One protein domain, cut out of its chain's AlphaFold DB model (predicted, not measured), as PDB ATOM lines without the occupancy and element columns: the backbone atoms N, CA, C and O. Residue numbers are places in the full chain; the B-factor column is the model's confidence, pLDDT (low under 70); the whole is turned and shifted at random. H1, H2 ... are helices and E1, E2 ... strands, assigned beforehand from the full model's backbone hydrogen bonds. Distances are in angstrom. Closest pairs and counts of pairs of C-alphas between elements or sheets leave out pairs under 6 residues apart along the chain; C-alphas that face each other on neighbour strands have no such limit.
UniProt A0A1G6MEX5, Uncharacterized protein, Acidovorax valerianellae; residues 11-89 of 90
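What this domain is: This is residues 11 to 89 of the 90 residues of an uncharacterized protein of Acidovorax valerianellae (UniProt A0A1G6MEX5). Picture one strongly twisted sheet of five strands, with the helix H1 crossing one face and the helix H2 over the opposite face, near the E1 edge. H3 packs side by side with H1, and the short H4 follows it close to the last printed residue. The printed part has 79 residues, with four named helices and five named strands in the order H1 E1 H2 E2 E3 E4 E5 H3 H4. The sheet runs E1 E5 E4 E3 E2, all antiparallel, and the class is mixed, helices and strands. The whole is compact, with a radius of gyration of the C-alphas of 11.8 A, and it spans 33 by 28 by 22 A.

How they stand to each other: Begin at H1, residues 11 to 19, which is on the sheet at a height of 8.1 A. Its line stands at 75 degrees to E4, residues 59 to 64, on the local plane: it lies over E4 and runs across the strands. Next comes the edge strand E1, residues 21 to 23, beside E5, residues 71 to 75; look for N 23 and O 73 at 2.9 A. H2, residues 25 to 31, is on the opposite face from H1, at a height of 8.6 A; its closest C-alphas to E5 are those of Phe 28 and Arg 73, 6.7 A apart. E2, residues 38 to 45, and E3, residues 48 to 55, form a hairpin, with N 43 and O 50 at 2.9 A. E2 to E5 make a meander, each strand the antiparallel neighbour of the one before; N 53 and O 61 are 3.0 A apart, and N 74 and O 60 are 2.8 A apart. H3, residues 78 to 83, touches H1 at a shallow tilt of 21 degrees, opposite ways, the closest C-alphas being Thr 19 and Cys 80 at 4.9 A. H4, residues 85 to 88, is close to H3 but not clearly touching, with C-alphas 81 and 88 at 6.7 A. In H1, H2 and H3 every O i to N i+4 pair is within hydrogen-bond range; H4 is too short for one.

Where its parts are: Find C-alpha 11 at (-34.613, 51.763, -45.200), where H1 begins its 12.4 A. E2 measures 21.3 A and bends by 50 degrees at residue 42. E3 begins at (-27.314, 45.719, -31.026) and measures 22.5 A; E4 measures 17.3 A and E5 13.4 A. H4 ends at C-alpha 88, (-44.053, 40.680, -53.395).

The domain as a whole: The C-alphas farthest apart, Ala 66 and Gly 89, are 33.5 A from each other. The printed part has no cut and no long link. The mean pLDDT of the printed part is 87.9; look for values under 70 at residues 67 to 70 and residue 89.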
ATOM      1  N   LYS A  11     -33.331  51.222 -45.671       86.94
ATOM      2  CA  LYS A  11     -34.613  51.763 -45.200       86.94
ATOM      3  C   LYS A  11     -35.779  50.808 -45.471       86.94
ATOM      4  O   LYS A  11     -36.697  50.709 -44.656       86.94
ATOM      5  N   ASP A  12     -35.739  50.079 -46.583       90.31
ATOM      6  CA  ASP A  12     -36.750  49.065 -46.893       90.31
ATOM      7  C   ASP A  12     -36.633  47.878 -45.936       90.31
ATOM      8  O   ASP A  12     -37.641  47.385 -45.441       90.31
ATOM      9  N   ALA A  13     -35.408  47.471 -45.590       90.06
ATOM     10  CA  ALA A  13     -35.185  46.443 -44.577       90.06
ATOM     11  C   ALA A  13     -35.696  46.879 -43.190       90.06
ATOM     12  O   ALA A  13     -36.351  46.099 -42.501       90.06
ATOM     13  N   GLU A  14     -35.461  48.128 -42.779       91.19
ATOM     14  CA  GLU A  14     -36.034  48.672 -41.537       91.19
ATOM     15  C   GLU A  14     -37.567  48.662 -41.562       91.19
ATOM     16  O   GLU A  14     -38.203  48.223 -40.601       91.19
ATOM     17  N   THR A  15     -38.155  49.085 -42.683       92.81
ATOM     18  CA  THR A  15     -39.607  49.083 -42.894       92.81
ATOM     19  C   THR A  15     -40.166  47.664 -42.802       92.81
ATOM     20  O   THR A  15     -41.137  47.437 -42.076       92.81
ATOM     21  N   TYR A  16     -39.506  46.695 -43.441       94.56
ATOM     22  CA  TYR A  16     -39.847  45.277 -43.373       94.56
ATOM     23  C   TYR A  16     -39.902  44.796 -41.921       94.56
ATOM     24  O   TYR A  16     -40.952  44.369 -41.457       94.56
ATOM     25  N   PHE A  17     -38.820  44.941 -41.148       93.06
ATOM     26  CA  PHE A  17     -38.777  44.439 -39.765       93.06
ATOM     27  C   PHE A  17     -39.652  45.229 -38.780       93.06
ATOM     28  O   PHE A  17     -39.796  44.818 -37.628       93.06
ATOM     29  N   SER A  18     -40.216  46.365 -39.199       93.25
ATOM     30  CA  SER A  18     -41.207  47.115 -38.421       93.25
ATOM     31  C   SER A  18     -42.655  46.699 -38.699       93.25
ATOM     32  O   SER A  18     -43.522  46.957 -37.868       93.25
ATOM     33  N   THR A  19     -42.917  46.068 -39.848       94.62
ATOM     34  CA  THR A  19     -44.274  45.743 -40.328       94.62
ATOM     35  C   THR A  19     -44.523  44.247 -40.502       94.62
ATOM     36  O   THR A  19     -45.674  43.823 -40.470       94.62
ATOM     37  N   ALA A  20     -43.472  43.449 -40.683       94.88
ATOM     38  CA  ALA A  20     -43.542  42.000 -40.792       94.88
ATOM     39  C   ALA A  20     -43.782  41.342 -39.426       94.88
ATOM     40  O   ALA A  20     -43.344  41.836 -38.383       94.88
ATOM     41  N   THR A  21     -44.435  40.184 -39.447       95.75
ATOM     42  CA  THR A  21     -44.806  39.443 -38.239       95.75
ATOM     43  C   THR A  21     -43.679  38.494 -37.842       95.75
ATOM     44  O   THR A  21     -43.292  37.638 -38.638       95.75
ATOM     45  N   GLU A  22     -43.155  38.615 -36.615       95.56
ATOM     46  CA  GLU A  22     -42.242  37.614 -36.043       95.56
ATOM     47  C   GLU A  22     -43.019  36.320 -35.760       95.56
ATOM     48  O   GLU A  22     -44.056  36.342 -35.094       95.56
ATOM     49  N   VAL A  23     -42.530  35.185 -36.258       95.50
ATOM     50  CA  VAL A  23     -43.214  33.889 -36.169       95.50
ATOM     51  C   VAL A  23     -42.314  32.798 -35.593       95.50
ATOM     52  O   VAL A  23     -41.083  32.885 -35.615       95.50
ATOM     53  N   SER A  24     -42.935  31.730 -35.087       94.94
ATOM     54  CA  SER A  24     -42.213  30.535 -34.644       94.94
ATOM     55  C   SER A  24     -41.549  29.814 -35.822       94.94
ATOM     56  O   SER A  24     -41.968  29.955 -36.972       94.94
ATOM     57  N   ALA A  25     -40.537  28.989 -35.534       92.88
ATOM     58  CA  ALA A  25     -39.886  28.168 -36.556       92.88
ATOM     59  C   ALA A  25     -40.881  27.257 -37.292       92.88
ATOM     60  O   ALA A  25     -40.907  27.261 -38.513       92.88
ATOM     61  N   ALA A  26     -41.762  26.570 -36.556       95.06
ATOM     62  CA  ALA A  26     -42.754  25.674 -37.152       95.06
ATOM     63  C   ALA A  26     -43.707  26.396 -38.117       95.06
ATOM     64  O   ALA A  26     -44.006  25.880 -39.189       95.06
ATOM     65  N   ARG A  27     -44.165  27.602 -37.754       95.06
ATOM     66  CA  ARG A  27     -45.035  28.402 -38.621       95.06
ATOM     67  C   ARG A  27     -44.289  28.886 -39.860       95.06
ATOM     68  O   ARG A  27     -44.796  28.786 -40.970       95.06
ATOM     69  N   PHE A  28     -43.071  29.381 -39.670       94.56
ATOM     70  CA  PHE A  28     -42.239  29.840 -40.770       94.56
ATOM     71  C   PHE A  28     -41.942  28.717 -41.769       94.56
ATOM     72  O   PHE A  28     -42.074  28.923 -42.968       94.56
ATOM     73  N   ASP A  29     -41.589  27.524 -41.297       92.31
ATOM     74  CA  ASP A  29     -41.290  26.387 -42.170       92.31
ATOM     75  C   ASP A  29     -42.532  25.922 -42.957       92.31
ATOM     76  O   ASP A  29     -42.401  25.426 -44.073       92.31
ATOM     77  N   ALA A  30     -43.734  26.115 -42.401       94.56
ATOM     78  CA  ALA A  30     -44.996  25.784 -43.060       94.56
ATOM     79  C   ALA A  30     -45.459  26.839 -44.083       94.56
ATOM     80  O   ALA A  30     -46.064  26.482 -45.092       94.56
ATOM     81  N   GLU A  31     -45.215  28.125 -43.817       92.88
ATOM     82  CA  GLU A  31     -45.814  29.239 -44.573       92.88
ATOM     83  C   GLU A  31     -44.810  30.017 -45.442       92.88
ATOM     84  O   GLU A  31     -45.213  30.746 -46.348       92.88
ATOM     85  N   SER A  32     -43.503  29.902 -45.185       91.12
ATOM     86  CA  SER A  32     -42.498  30.685 -45.908       91.12
ATOM     87  C   SER A  32     -42.317  30.221 -47.352       91.12
ATOM     88  O   SER A  32     -42.271  29.033 -47.667       91.12
ATOM     89  N   ILE A  33     -42.127  31.195 -48.242       86.94
ATOM     90  CA  ILE A  33     -41.699  30.958 -49.618       86.94
ATOM     91  C   ILE A  33     -40.249  31.429 -49.732       86.94
ATOM     92  O   ILE A  33     -39.965  32.626 -49.785       86.94
ATOM     93  N   ILE A  34     -39.315  30.477 -49.746       86.00
ATOM     94  CA  ILE A  34     -37.878  30.756 -49.833       86.00
ATOM     95  C   ILE A  34     -37.445  30.745 -51.297       86.00
ATOM     96  O   ILE A  34     -37.089  29.709 -51.857       86.00
ATOM     97  N   LEU A  35     -37.475  31.917 -51.929       83.88
ATOM     98  CA  LEU A  35     -36.955  32.081 -53.285       83.88
ATOM     99  C   LEU A  35     -35.424  32.263 -53.277       83.88
ATOM    100  O   LEU A  35     -34.882  32.837 -52.328       83.88
ATOM    101  N   PRO A  36     -34.704  31.845 -54.341       82.62
ATOM    102  CA  PRO A  36     -33.255  32.065 -54.461       82.62
ATOM    103  C   PRO A  36     -32.876  33.548 -54.404       82.62
ATOM    104  O   PRO A  36     -31.777  33.914 -53.989       82.62
ATOM    105  N   CYS A  37     -33.813  34.401 -54.815       85.31
ATOM    106  CA  CYS A  37     -33.683  35.834 -54.718       85.31
ATOM    107  C   CYS A  37     -33.718  36.283 -53.263       85.31
ATOM    108  O   CYS A  37     -34.750  36.155 -52.604       85.31
ATOM    109  N   SER A  38     -32.607  36.818 -52.768       87.94
ATOM    110  CA  SER A  38     -32.547  37.355 -51.417       87.94
ATOM    111  C   SER A  38     -31.657  38.582 -51.327       87.94
ATOM    112  O   SER A  38     -30.710  38.758 -52.091       87.94
ATOM    113  N   PHE A  39     -31.982  39.412 -50.352       88.69
ATOM    114  CA  PHE A  39     -31.264  40.613 -49.977       88.69
ATOM    115  C   PHE A  39     -30.739  40.414 -48.573       88.69
ATOM    116  O   PHE A  39     -31.424  39.839 -47.727       88.69
ATOM    117  N   SER A  40     -29.537  40.896 -48.304       90.50
ATOM    118  CA  SER A  40     -28.951  40.798 -46.976       90.50
ATOM    119  C   SER A  40     -28.155  42.034 -46.639       90.50
ATOM    120  O   SER A  40     -27.594  42.684 -47.519       90.50
ATOM    121  N   GLY A  41     -28.039  42.305 -45.351       90.81
ATOM    122  CA  GLY A  41     -27.246  43.410 -44.856       90.81
ATOM    123  C   GLY A  41     -27.142  43.379 -43.346       90.81
ATOM    124  O   GLY A  41     -27.339  42.348 -42.697       90.81
ATOM    125  N   THR A  42     -26.819  44.538 -42.784       91.25
ATOM    126  CA  THR A  42     -26.781  44.724 -41.336       91.25
ATOM    127  C   THR A  42     -27.633  45.915 -40.936       91.25
ATOM    128  O   THR A  42     -27.786  46.854 -41.713       91.25
ATOM    129  N   LEU A  43     -28.212  45.854 -39.742       87.50
ATOM    130  CA  LEU A  43     -28.926  46.965 -39.120       87.50
ATOM    131  C   LEU A  43     -28.506  47.081 -37.657       87.50
ATOM    132  O   LEU A  43     -28.144  46.086 -37.026       87.50
ATOM    133  N   THR A  44     -28.544  48.293 -37.119       87.06
ATOM    134  CA  THR A  44     -28.259  48.543 -35.702       87.06
ATOM    135  C   THR A  44     -29.548  48.984 -35.032       87.06
ATOM    136  O   THR A  44     -30.102  50.019 -35.388       87.06
ATOM    137  N   LYS A  45     -30.025  48.217 -34.050       79.19
ATOM    138  CA  LYS A  45     -31.249  48.519 -33.300       79.19
ATOM    139  C   LYS A  45     -30.955  48.444 -31.808       79.19
ATOM    140  O   LYS A  45     -30.483  47.421 -31.325       79.19
ATOM    141  N   GLY A  46     -31.186  49.544 -31.088       81.94
ATOM    142  CA  GLY A  46     -30.931  49.615 -29.642       81.94
ATOM    143  C   GLY A  46     -29.477  49.315 -29.251       81.94
ATOM    144  O   GLY A  46     -29.242  48.678 -28.234       81.94
ATOM    145  N   GLY A  47     -28.505  49.696 -30.090       85.38
ATOM    146  CA  GLY A  47     -27.081  49.399 -29.877       85.38
ATOM    147  C   GLY A  47     -26.656  47.967 -30.227       85.38
ATOM    148  O   GLY A  47     -25.464  47.674 -30.227       85.38
ATOM    149  N   ILE A  48     -27.596  47.087 -30.586       86.06
ATOM    150  CA  ILE A  48     -27.314  45.719 -31.026       86.06
ATOM    151  C   ILE A  48     -27.230  45.695 -32.552       86.06
ATOM    152  O   ILE A  48     -28.118  46.191 -33.250       86.06
ATOM    153  N   ARG A  49     -26.155  45.100 -33.080       89.56
ATOM    154  CA  ARG A  49     -26.002  44.854 -34.514       89.56
ATOM    155  C   ARG A  49     -26.682  43.541 -34.889       89.56
ATOM    156  O   ARG A  49     -26.392  42.493 -34.312       89.56
ATOM    157  N   TYR A  50     -27.535  43.597 -35.898       89.94
ATOM    158  CA  TYR A  50     -28.216  42.448 -36.471       89.94
ATOM    159  C   TYR A  50     -27.760  42.238 -37.909       89.94
ATOM    160  O   TYR A  50     -27.644  43.192 -38.676       89.94
ATOM    161  N   ALA A  51     -27.509  40.986 -38.274       91.94
ATOM    162  CA  ALA A  51     -27.493  40.567 -39.666       91.94
ATOM    163  C   ALA A  51     -28.928  40.236 -40.084       91.94
ATOM    164  O   ALA A  51     -29.675  39.630 -39.313       91.94
ATOM    165  N   TRP A  52     -29.311  40.628 -41.293       92.81
ATOM    166  CA  TRP A  52     -30.629  40.330 -41.833       92.81
ATOM    167  C   TRP A  52     -30.539  39.701 -43.215       92.81
ATOM    168  O   TRP A  52     -29.600  39.958 -43.972       92.81
ATOM    169  N   ARG A  53     -31.544  38.885 -43.539       92.75
ATOM    170  CA  ARG A  53     -31.787  38.357 -44.882       92.75
ATOM    171  C   ARG A  53     -33.281  38.380 -45.168       92.75
ATOM    172  O   ARG A  53     -34.048  37.914 -44.339       92.75
ATOM    173  N   ILE A  54     -33.679  38.888 -46.325       92.50
ATOM    174  CA  ILE A  54     -35.070  38.920 -46.783       92.50
ATOM    175  C   ILE A  54     -35.110  38.287 -48.170       92.50
ATOM    176  O   ILE A  54     -34.385  38.713 -49.068       92.50
ATOM    177  N   HIS A  55     -35.926  37.259 -48.339       90.38
ATOM    178  CA  HIS A  55     -36.175  36.614 -49.619       90.38
ATOM    179  C   HIS A  55     -37.270  37.362 -50.381       90.38
ATOM    180  O   HIS A  55     -38.190  37.925 -49.782       90.38
ATOM    181  N   ALA A  56     -37.195  37.343 -51.712       85.00
ATOM    182  CA  ALA A  56     -38.350  37.696 -52.530       85.00
ATOM    183  C   ALA A  56     -39.538  36.801 -52.139       85.00
ATOM    184  O   ALA A  56     -39.328  35.644 -51.776       85.00
ATOM    185  N   ALA A  57     -40.756  37.343 -52.203       84.25
ATOM    186  CA  ALA A  57     -41.966  36.777 -51.588       84.25
ATOM    187  C   ALA A  57     -42.038  36.881 -50.046       84.25
ATOM    188  O   ALA A  57     -42.962  36.349 -49.438       84.25
ATOM    189  N   GLY A  58     -41.121  37.620 -49.408       89.38
ATOM    190  CA  GLY A  58     -41.374  38.224 -48.096       89.38
ATOM    191  C   GLY A  58     -40.933  37.427 -46.867       89.38
ATOM    192  O   GLY A  58     -41.174  37.874 -45.746       89.38
ATOM    193  N   ALA A  59     -40.265  36.285 -47.030       94.56
ATOM    194  CA  ALA A  59     -39.701  35.535 -45.907       94.56
ATOM    195  C   ALA A  59     -38.396  36.179 -45.403       94.56
ATOM    196  O   ALA A  59     -37.482  36.435 -46.188       94.56
ATOM    197  N   GLY A  60     -38.286  36.427 -44.097       95.00
ATOM    198  CA  GLY A  60     -37.177  37.181 -43.514       95.00
ATOM    199  C   GLY A  60     -36.550  36.537 -42.286       95.00
ATOM    200  O   GLY A  60     -37.201  35.854 -41.496       95.00
ATOM    201  N   TYR A  61     -35.264  36.813 -42.104       94.19
ATOM    202  CA  TYR A  61     -34.449  36.366 -40.986       94.19
ATOM    203  C   TYR A  61     -33.733  37.552 -40.355       94.19
ATOM    204  O   TYR A  61     -33.183  38.402 -41.064       94.19
ATOM    205  N   LEU A  62     -33.685  37.566 -39.026       93.25
ATOM    206  CA  LEU A  62     -32.939  38.547 -38.249       93.25
ATOM    207  C   LEU A  62     -32.107  37.831 -37.183       93.25
ATOM    208  O   LEU A  62     -32.648  37.184 -36.287       93.25
ATOM    209  N   THR A  63     -30.790  37.970 -37.268       91.75
ATOM    210  CA  THR A  63     -29.838  37.305 -36.375       91.75
ATOM    211  C   THR A  63     -29.035  38.357 -35.625       91.75
ATOM    212  O   THR A  63     -28.346  39.178 -36.234       91.75
ATOM    213  N   ALA A  64     -29.111  38.350 -34.294       89.25
ATOM    214  CA  ALA A  64     -28.287  39.224 -33.464       89.25
ATOM    215  C   ALA A  64     -26.817  38.786 -33.545       89.25
ATOM    216  O   ALA A  64     -26.492  37.648 -33.223       89.25
ATOM    217  N   GLN A  65     -25.908  39.682 -33.940       84.06
ATOM    218  CA  GLN A  65     -24.485  39.334 -34.065       84.06
ATOM    219  C   GLN A  65     -23.808  39.120 -32.704       84.06
ATOM    220  O   GLN A  65     -22.810  38.415 -32.619       84.06
ATOM    221  N   ALA A  66     -24.352  39.714 -31.637       72.94
ATOM    222  CA  ALA A  66     -23.812  39.596 -30.282       72.94
ATOM    223  C   ALA A  66     -24.117  38.241 -29.614       72.94
ATOM    224  O   ALA A  66     -23.412  37.842 -28.691       72.94
ATOM    225  N   THR A  67     -25.157  37.532 -30.060       62.03
ATOM    226  CA  THR A  67     -25.641  36.293 -29.438       62.03
ATOM    227  C   THR A  67     -25.879  35.256 -30.527       62.03
ATOM    228  O   THR A  67     -26.905  35.267 -31.203       62.03
ATOM    229  N   SER A  68     -24.907  34.369 -30.719       57.31
ATOM    230  CA  SER A  68     -24.784  33.487 -31.889       57.31
ATOM    231  C   SER A  68     -25.803  32.331 -31.990       57.31
ATOM    232  O   SER A  68     -25.483  31.318 -32.609       57.31
ATOM    233  N   SER A  69     -27.014  32.436 -31.431       61.38
ATOM    234  CA  SER A  69     -27.918  31.271 -31.352       61.38
ATOM    235  C   SER A  69     -29.371  31.507 -31.753       61.38
ATOM    236  O   SER A  69     -30.043  30.537 -32.096       61.38
ATOM    237  N   GLU A  70     -29.877  32.742 -31.760       68.56
ATOM    238  CA  GLU A  70     -31.302  32.972 -32.015       68.56
ATOM    239  C   GLU A  70     -31.528  33.786 -33.291       68.56
ATOM    240  O   GLU A  70     -31.358  35.006 -33.341       68.56
ATOM    241  N   THR A  71     -31.901  33.070 -34.352       87.50
ATOM    242  CA  THR A  71     -32.393  33.667 -35.594       87.50
ATOM    243  C   THR A  71     -33.902  33.809 -35.493       87.50
ATOM    244  O   THR A  71     -34.640  32.818 -35.541       87.50
ATOM    245  N   LYS A  72     -34.354  35.055 -35.385       93.19
ATOM    246  CA  LYS A  72     -35.766  35.411 -35.486       93.19
ATOM    247  C   LYS A  72     -36.219  35.273 -36.933       93.19
ATOM    248  O   LYS A  72     -35.448  35.530 -37.861       93.19
ATOM    249  N   ARG A  73     -37.464  34.853 -37.110       95.50
ATOM    250  CA  ARG A  73     -38.079  34.550 -38.403       95.50
ATOM    251  C   ARG A  73     -39.294  35.440 -38.593       95.50
ATOM    252  O   ARG A  73     -40.058  35.626 -37.653       95.50
ATOM    253  N   PHE A  74     -39.449  35.984 -39.790       96.19
ATOM    254  CA  PHE A  74     -40.471  36.971 -40.110       96.19
ATOM    255  C   PHE A  74     -41.199  36.606 -41.399       96.19
ATOM    256  O   PHE A  74     -40.571  36.167 -42.362       96.19
ATOM    257  N   LEU A  75     -42.513  36.819 -41.428       95.44
ATOM    258  CA  LEU A  75     -43.327  36.700 -42.636       95.44
ATOM    259  C   LEU A  75     -43.911  38.067 -43.002       95.44
ATOM    260  O   LEU A  75     -44.402  38.803 -42.140       95.44
ATOM    261  N   CYS A  76     -43.828  38.413 -44.287       92.38
ATOM    262  CA  CYS A  76     -44.449  39.611 -44.839       92.38
ATOM    263  C   CYS A  76     -45.935  39.349 -45.078       92.38
ATOM    264  O   CYS A  76     -46.309  38.706 -46.053       92.38
ATOM    265  N   GLU A  77     -46.766  39.832 -44.165       88.50
ATOM    266  CA  GLU A  77     -48.228  39.766 -44.255       88.50
ATOM    267  C   GLU A  77     -48.801  41.158 -44.569       88.50
ATOM    268  O   GLU A  77     -48.044  42.102 -44.804       88.50
ATOM    269  N   ASP A  78     -50.129  41.306 -44.547       88.25
ATOM    270  CA  ASP A  78     -50.918  42.494 -44.916       88.25
ATOM    271  C   ASP A  78     -50.218  43.860 -44.783       88.25
ATOM    272  O   ASP A  78     -50.200  44.657 -45.724       88.25
ATOM    273  N   ALA A  79     -49.672  44.175 -43.603       87.94
ATOM    274  CA  ALA A  79     -49.026  45.461 -43.339       87.94
ATOM    275  C   ALA A  79     -47.690  45.613 -44.084       87.94
ATOM    276  O   ALA A  79     -47.399  46.682 -44.621       87.94
ATOM    277  N   CYS A  80     -46.906  44.541 -44.145       90.69
ATOM    278  CA  CYS A  80     -45.646  44.490 -44.867       90.69
ATOM    279  C   CYS A  80     -45.873  44.502 -46.386       90.69
ATOM    280  O   CYS A  80     -45.198  45.263 -47.078       90.69
ATOM    281  N   GLU A  81     -46.867  43.768 -46.909       88.81
ATOM    282  CA  GLU A  81     -47.199  43.803 -48.345       88.81
ATOM    283  C   GLU A  81     -47.568  45.226 -48.798       88.81
ATOM    284  O   GLU A  81     -47.135  45.682 -49.855       88.81
ATOM    285  N   LYS A  82     -48.334  45.958 -47.978       88.50
ATOM    286  CA  LYS A  82     -48.707  47.355 -48.253       88.50
ATOM    287  C   LYS A  82     -47.520  48.308 -48.179       88.50
ATOM    288  O   LYS A  82     -47.466  49.267 -48.945       88.50
ATOM    289  N   ALA A  83     -46.601  48.076 -47.245       88.81
ATOM    290  CA  ALA A  83     -45.425  48.916 -47.066       88.81
ATOM    291  C   ALA A  83     -44.352  48.660 -48.139       88.81
ATOM    292  O   ALA A  83     -43.618  49.580 -48.494       88.81
ATOM    293  N   LEU A  84     -44.265  47.430 -48.657       88.06
ATOM    294  CA  LEU A  84     -43.237  46.973 -49.595       88.06
ATOM    295  C   LEU A  84     -43.837  46.142 -50.750       88.06
ATOM    296  O   LEU A  84     -43.476  44.975 -50.920       88.06
ATOM    297  N   PRO A  85     -44.704  46.723 -51.601       83.25
ATOM    298  CA  PRO A  85     -45.359  45.982 -52.685       83.25
ATOM    299  C   PRO A  85     -44.351  45.368 -53.672       83.25
ATOM    300  O   PRO A  85     -44.500  44.224 -54.101       83.25
ATOM    301  N   ALA A  86     -43.246  46.078 -53.927       79.56
ATOM    302  CA  ALA A  86     -42.171  45.623 -54.806       79.56
ATOM    303  C   ALA A  86     -41.502  44.316 -54.334       79.56
ATOM    304  O   ALA A  86     -40.996  43.557 -55.158       79.56
ATOM    305  N   LEU A  87     -41.525  44.016 -53.027       79.81
ATOM    306  CA  LEU A  87     -40.966  42.779 -52.470       79.81
ATOM    307  C   LEU A  87     -41.797  41.537 -52.834       79.81
ATOM    308  O   LEU A  87     -41.264  40.425 -52.908       79.81
ATOM    309  N   MET A  88     -43.091  41.738 -53.084       73.62
ATOM    310  CA  MET A  88     -44.053  40.680 -53.395       73.62
ATOM    311  C   MET A  88     -44.215  40.445 -54.900       73.62
ATOM    312  O   MET A  88     -44.948  39.541 -55.297       73.62
ATOM    313  N   GLY A  89     -43.532  41.230 -55.743       62.56
ATOM    314  CA  GLY A  89     -43.630  41.126 -57.201       62.56
ATOM    315  C   GLY A  89     -45.016  41.477 -57.753       62.56
ATOM    316  O   GLY A  89     -45.369  40.979 -58.822       62.56
TER     317      GLY A  89